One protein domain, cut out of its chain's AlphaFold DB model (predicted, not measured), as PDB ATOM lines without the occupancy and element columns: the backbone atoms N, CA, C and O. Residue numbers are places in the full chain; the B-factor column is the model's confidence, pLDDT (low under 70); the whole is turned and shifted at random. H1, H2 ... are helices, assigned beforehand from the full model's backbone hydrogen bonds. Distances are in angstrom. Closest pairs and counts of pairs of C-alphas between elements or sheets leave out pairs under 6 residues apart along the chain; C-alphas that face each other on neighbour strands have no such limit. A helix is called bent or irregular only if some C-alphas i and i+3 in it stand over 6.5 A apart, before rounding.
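This is residues 488 to 536 of the 547 residues of an uncharacterized protein of Serendipita indica (strain DSM 11827) (UniProt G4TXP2). Two longer helices, H2 and H4, lie side by side and run opposite ways, and each has a short helix turned off at its start: H1 before H2 and H3 before H4. The two short helices sit toward opposite ends of this pair, and residues 508 to 514 lead from H2 across to H3. The printed part has 49 residues with four named helices in the order H1, H2, H3, H4 and no named strand; its class is all helix. It is compact, with a radius of gyration of the C-alphas of 9.8 A, and spans 25 by 18 by 17 A.

Find C-alpha 495 at (147.818, 149.970, 214.747); from there H2, residues 495 to 507, runs 18.9 A to C-alpha 507. H2 is irregular: C-alphas 496 and 499 are 7.9 A apart. H4, residues 522 to 534, runs 18.5 A and ends with C-alpha 534 at (136.759, 144.550, 206.175). H1 holds residues 488 to 493, 6.8 A long, from C-alpha 488 at (150.876, 151.926, 203.116). H3 holds residues 515 to 519, 5.9 A long.

Look first at Trp 504 and Phe 531, whose C-alphas, 6.4 A apart, are the closest where H2 and H4 touch. Their tilt is 34.5 degrees, shallow but only just short of steep. H1 touches H2 only at the corner, with residues 497 to 501 of H2 alone; the closest C-alphas, of Leu 491 and Arg 501, are 6.5 A apart. These two helices are about perpendicular, at 75 degrees. H3 touches H4 only at the corner, with residues 524 to 528 of H4 alone; the closest C-alphas, of Val 518 and Gly 524, are 4.6 A apart. H1 and H4 are near each other. H1 and H3 are only just apart, at 8.4 A. In H1, H3 and H4 every O i to N i+4 pair is within hydrogen-bond range; in H2, 7 of 9 are.

The C-alphas farthest apart, of Pro 495 and Glu 522, are 26.3 A from each other. The printed part has no cut, and no link is long. In the pLDDT column, residues 510 to 513 are under 70.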
ATOM      1  N   MET A 488     149.773 152.331 202.232       78.44
ATOM      2  CA  MET A 488     150.876 151.926 203.116       78.44
ATOM      3  C   MET A 488     150.565 152.144 204.604       78.44
ATOM      4  O   MET A 488     150.903 151.306 205.440       78.44
ATOM      5  N   HIS A 489     149.906 153.251 204.957       81.56
ATOM      6  CA  HIS A 489     149.482 153.516 206.326       81.56
ATOM      7  C   HIS A 489     148.493 152.446 206.789       81.56
ATOM      8  O   HIS A 489     148.689 151.857 207.850       81.56
ATOM      9  N   ILE A 490     147.482 152.137 205.974       82.69
ATOM     10  CA  ILE A 490     146.473 151.121 206.295       82.69
ATOM     11  C   ILE A 490     147.137 149.728 206.406       82.69
ATOM     12  O   ILE A 490     147.006 149.053 207.435       82.69
ATOM     13  N   LEU A 491     147.916 149.330 205.392       81.69
ATOM     14  CA  LEU A 491     148.506 147.992 205.272       81.69
ATOM     15  C   LEU A 491     149.699 147.711 206.185       81.69
ATOM     16  O   LEU A 491     149.896 146.547 206.499       81.69
ATOM     17  N   TYR A 492     150.463 148.709 206.649       78.75
ATOM     18  CA  TYR A 492     151.707 148.443 207.400       78.75
ATOM     19  C   TYR A 492     151.903 149.275 208.673       78.75
ATOM     20  O   TYR A 492     152.504 148.783 209.628       78.75
ATOM     21  N   ILE A 493     151.375 150.499 208.755       80.69
ATOM     22  CA  ILE A 493     151.729 151.426 209.850       80.69
ATOM     23  C   ILE A 493     150.642 151.481 210.929       80.69
ATOM     24  O   ILE A 493     150.937 151.385 212.116       80.69
ATOM     25  N   CYS A 494     149.378 151.596 210.528       84.12
ATOM     26  CA  CYS A 494     148.249 151.874 211.406       84.12
ATOM     27  C   CYS A 494     147.992 150.738 212.414       84.12
ATOM     28  O   CYS A 494     147.669 149.622 211.995       84.12
ATOM     29  N   PRO A 495     148.077 150.991 213.732       85.38
ATOM     30  CA  PRO A 495     147.818 149.970 214.747       85.38
ATOM     31  C   PRO A 495     146.343 149.557 214.840       85.38
ATOM     32  O   PRO A 495     146.071 148.409 215.181       85.38
ATOM     33  N   LYS A 496     145.404 150.435 214.450       87.50
ATOM     34  CA  LYS A 496     143.954 150.152 214.412       87.50
ATOM     35  C   LYS A 496     143.603 148.951 213.526       87.50
ATOM     36  O   LYS A 496     142.652 148.239 213.816       87.50
ATOM     37  N   TYR A 497     144.382 148.698 212.472       88.44
ATOM     38  CA  TYR A 497     144.153 147.576 211.552       88.44
ATOM     39  C   TYR A 497     145.053 146.360 211.829       88.44
ATOM     40  O   TYR A 497     145.085 145.446 211.010       88.44
ATOM     41  N   ARG A 498     145.786 146.317 212.955       88.00
ATOM     42  CA  ARG A 498     146.782 145.265 213.254       88.00
ATOM     43  C   ARG A 498     146.212 143.844 213.163       88.00
ATOM     44  O   ARG A 498     146.899 142.956 212.670       88.00
ATOM     45  N   GLU A 499     144.985 143.613 213.620       88.88
ATOM     46  CA  GLU A 499     144.369 142.277 213.602       88.88
ATOM     47  C   GLU A 499     143.894 141.873 212.205       88.88
ATOM     48  O   GLU A 499     144.286 140.818 211.707       88.88
ATOM     49  N   ALA A 500     143.144 142.750 211.529       89.69
ATOM     50  CA  ALA A 500     142.729 142.545 210.142       89.69
ATOM     51  C   ALA A 500     143.938 142.367 209.201       89.69
ATOM     52  O   ALA A 500     143.890 141.562 208.274       89.69
ATOM     53  N   ARG A 501     145.047 143.065 209.479       90.38
ATOM     54  CA  ARG A 501     146.322 142.912 208.772       90.38
ATOM     55  C   ARG A 501     146.951 141.549 209.026       90.38
ATOM     56  O   ARG A 501     147.300 140.892 208.063       90.38
ATOM     57  N   ARG A 502     147.036 141.081 210.276       87.19
ATOM     58  CA  ARG A 502     147.549 139.731 210.593       87.19
ATOM     59  C   ARG A 502     146.732 138.614 209.942       87.19
ATOM     60  O   ARG A 502     147.238 137.521 209.727       87.19
ATOM     61  N   GLU A 503     145.442 138.827 209.704       89.44
ATOM     62  CA  GLU A 503     144.588 137.902 208.951       89.44
ATOM     63  C   GLU A 503     144.879 137.948 207.446       89.44
ATOM     64  O   GLU A 503     145.043 136.898 206.830       89.44
ATOM     65  N   TRP A 504     145.035 139.147 206.884       91.50
ATOM     66  CA  TRP A 504     145.462 139.366 205.501       91.50
ATOM     67  C   TRP A 504     146.868 138.793 205.223       91.50
ATOM     68  O   TRP A 504     147.019 137.976 204.320       91.50
ATOM     69  N   GLU A 505     147.864 139.093 206.061       88.38
ATOM     70  CA  GLU A 505     149.230 138.543 206.002       88.38
ATOM     71  C   GLU A 505     149.231 137.003 206.047       88.38
ATOM     72  O   GLU A 505     149.929 136.362 205.264       88.38
ATOM     73  N   ARG A 506     148.398 136.389 206.904       88.44
ATOM     74  CA  ARG A 506     148.225 134.923 206.941       88.44
ATOM     75  C   ARG A 506     147.555 134.374 205.681       88.44
ATOM     76  O   ARG A 506     147.952 133.311 205.213       88.44
ATOM     77  N   SER A 507     146.568 135.077 205.119       87.69
ATOM     78  CA  SER A 507     145.901 134.652 203.877       87.69
ATOM     79  C   SER A 507     146.844 134.627 202.670       87.69
ATOM     80  O   SER A 507     146.641 133.834 201.757       87.69
ATOM     81  N   LEU A 508     147.916 135.424 202.705       86.19
ATOM     82  CA  LEU A 508     148.950 135.485 201.670       86.19
ATOM     83  C   LEU A 508     150.046 134.408 201.814       86.19
ATOM     84  O   LEU A 508     150.982 134.407 201.019       86.19
ATOM     85  N   GLN A 509     149.939 133.486 202.783       72.44
ATOM     86  CA  GLN A 509     150.849 132.338 202.961       72.44
ATOM     87  C   GLN A 509     152.345 132.722 202.966       72.44
ATOM     88  O   GLN A 509     153.148 132.146 202.239       72.44
ATOM     89  N   GLU A 510     152.710 133.736 203.756       64.25
ATOM     90  CA  GLU A 510     154.084 134.266 203.863       64.25
ATOM     91  C   GLU A 510     154.709 134.788 202.551       64.25
ATOM     92  O   GLU A 510     155.910 135.069 202.514       64.25
ATOM     93  N   LYS A 511     153.916 135.017 201.492       60.19
ATOM     94  CA  LYS A 511     154.377 135.751 200.304       60.19
ATOM     95  C   LYS A 511     154.741 137.188 200.684       60.19
ATOM     96  O   LYS A 511     153.867 138.034 200.832       60.19
ATOM     97  N   THR A 512     156.046 137.359 200.894       55.72
ATOM     98  CA  THR A 512     156.892 138.559 200.830       55.72
ATOM     99  C   THR A 512     156.337 139.888 201.355       55.72
ATOM    100  O   THR A 512     155.277 140.392 201.010       55.72
ATOM    101  N   LYS A 513     157.164 140.566 202.161       62.28
ATOM    102  CA  LYS A 513     156.854 141.888 202.736       62.28
ATOM    103  C   LYS A 513     156.809 143.032 201.704       62.28
ATOM    104  O   LYS A 513     156.561 144.167 202.105       62.28
ATOM    105  N   ASP A 514     157.074 142.772 200.421       75.38
ATOM    106  CA  ASP A 514     157.008 143.790 199.369       75.38
ATOM    107  C   ASP A 514     155.578 143.910 198.827       75.38
ATOM    108  O   ASP A 514     155.033 142.996 198.204       75.38
ATOM    109  N   LEU A 515     154.985 145.091 199.017       74.75
ATOM    110  CA  LEU A 515     153.664 145.428 198.498       74.75
ATOM    111  C   LEU A 515     153.560 145.238 196.972       74.75
ATOM    112  O   LEU A 515     152.468 144.977 196.474       74.75
ATOM    113  N   LYS A 516     154.664 145.348 196.221       76.75
ATOM    114  CA  LYS A 516     154.678 145.128 194.766       76.75
ATOM    115  C   LYS A 516     154.433 143.680 194.372       76.75
ATOM    116  O   LYS A 516     153.826 143.454 193.335       76.75
ATOM    117  N   GLU A 517     154.886 142.715 195.166       78.00
ATOM    118  CA  GLU A 517     154.652 141.296 194.882       78.00
ATOM    119  C   GLU A 517     153.227 140.898 195.278       78.00
ATOM    120  O   GLU A 517     152.536 140.213 194.523       78.00
ATOM    121  N   VAL A 518     152.736 141.436 196.400       82.25
ATOM    122  CA  VAL A 518     151.340 141.261 196.819       82.25
ATOM    123  C   VAL A 518     150.376 141.875 195.796       82.25
ATOM    124  O   VAL A 518     149.492 141.186 195.301       82.25
ATOM    125  N   LEU A 519     150.558 143.141 195.406       83.88
ATOM    126  CA  LEU A 519     149.704 143.797 194.403       83.88
ATOM    127  C   LEU A 519     150.032 143.406 192.952       83.88
ATOM    128  O   LEU A 519     149.285 143.771 192.050       83.88
ATOM    129  N   GLY A 520     151.130 142.689 192.713       81.94
ATOM    130  CA  GLY A 520     151.530 142.191 191.394       81.94
ATOM    131  C   GLY A 520     150.888 140.855 191.014       81.94
ATOM    132  O   GLY A 520     151.075 140.393 189.890       81.94
ATOM    133  N   SER A 521     150.137 140.233 191.928       87.75
ATOM    134  CA  SER A 521     149.405 138.986 191.692       87.75
ATOM    135  C   SER A 521     147.902 139.183 191.885       87.75
ATOM    136  O   SER A 521     147.470 139.897 192.790       87.75
ATOM    137  N   GLU A 522     147.095 138.517 191.058       88.50
ATOM    138  CA  GLU A 522     145.627 138.587 191.118       88.50
ATOM    139  C   GLU A 522     145.088 138.193 192.506       88.50
ATOM    140  O   GLU A 522     144.275 138.909 193.090       88.50
ATOM    141  N   GLU A 523     145.634 137.122 193.087       88.50
ATOM    142  CA  GLU A 523     145.314 136.662 194.444       88.50
ATOM    143  C   GLU A 523     145.624 137.730 195.508       88.50
ATOM    144  O   GLU A 523     144.800 138.018 196.379       88.50
ATOM    145  N   GLY A 524     146.796 138.371 195.439       88.94
ATOM    146  CA  GLY A 524     147.178 139.381 196.422       88.94
ATOM    147  C   GLY A 524     146.400 140.695 196.282       88.94
ATOM    148  O   GLY A 524     146.081 141.326 197.298       88.94
ATOM    149  N   ILE A 525     145.972 141.062 195.067       89.62
ATOM    150  CA  ILE A 525     144.969 142.119 194.851       89.62
ATOM    151  C   ILE A 525     143.640 141.718 195.511       89.62
ATOM    152  O   ILE A 525     143.083 142.505 196.284       89.62
ATOM    153  N   ALA A 526     143.147 140.498 195.271       91.81
ATOM    154  CA  ALA A 526     141.872 140.020 195.809       91.81
ATOM    155  C   ALA A 526     141.843 140.023 197.350       91.81
ATOM    156  O   ALA A 526     140.910 140.577 197.949       91.81
ATOM    157  N   GLN A 527     142.887 139.504 198.011       91.25
ATOM    158  CA  GLN A 527     142.989 139.552 199.476       91.25
ATOM    159  C   GLN A 527     143.132 140.989 200.000       91.25
ATOM    160  O   GLN A 527     142.533 141.336 201.021       91.25
ATOM    161  N   THR A 528     143.853 141.869 199.293       91.44
ATOM    162  CA  THR A 528     143.967 143.287 199.682       91.44
ATOM    163  C   THR A 528     142.622 144.011 199.597       91.44
ATOM    164  O   THR A 528     142.246 144.728 200.525       91.44
ATOM    165  N   LEU A 529     141.831 143.775 198.545       91.38
ATOM    166  CA  LEU A 529     140.474 144.321 198.431       91.38
ATOM    167  C   LEU A 529     139.543 143.775 199.526       91.38
ATOM    168  O   LEU A 529     138.750 144.532 200.089       91.38
ATOM    169  N   LYS A 530     139.664 142.490 199.884       92.62
ATOM    170  CA  LYS A 530     138.931 141.875 201.004       92.62
ATOM    171  C   LYS A 530     139.269 142.550 202.341       92.62
ATOM    172  O   LYS A 530     138.359 142.897 203.096       92.62
ATOM    173  N   PHE A 531     140.548 142.826 202.598       93.19
ATOM    174  CA  PHE A 531     141.008 143.592 203.760       93.19
ATOM    175  C   PHE A 531     140.485 145.047 203.762       93.19
ATOM    176  O   PHE A 531     139.988 145.525 204.786       93.19
ATOM    177  N   LEU A 532     140.516 145.747 202.622       91.94
ATOM    178  CA  LEU A 532     140.012 147.125 202.509       91.94
ATOM    179  C   LEU A 532     138.486 147.228 202.691       91.94
ATOM    180  O   LEU A 532     137.997 148.223 203.229       91.94
ATOM    181  N   ARG A 533     137.727 146.192 202.303       88.88
ATOM    182  CA  ARG A 533     136.296 146.070 202.640       88.88
ATOM    183  C   ARG A 533     136.100 145.823 204.138       88.88
ATOM    184  O   ARG A 533     135.322 146.539 204.760       88.88
ATOM    185  N   LYS A 534     136.847 144.882 204.736       88.38
ATOM    186  CA  LYS A 534     136.759 144.550 206.175       88.38
ATOM    187  C   LYS A 534     137.092 145.739 207.089       88.38
ATOM    188  O   LYS A 534     136.528 145.857 208.169       88.38
ATOM    189  N   THR A 535     137.968 146.640 206.646       88.06
ATOM    190  CA  THR A 535     138.322 147.885 207.358       88.06
ATOM    191  C   THR A 535     137.386 149.068 207.058       88.06
ATOM    192  O   THR A 535     137.600 150.160 207.580       88.06
ATOM    193  N   GLY A 536     136.351 148.884 206.227       86.62
ATOM    194  CA  GLY A 536     135.385 149.929 205.866       86.62
ATOM    195  C   GLY A 536     135.942 151.038 204.961       86.62
ATOM    196  O   GLY A 536     135.282 152.061 204.767       86.62
TER     197      GLY A 536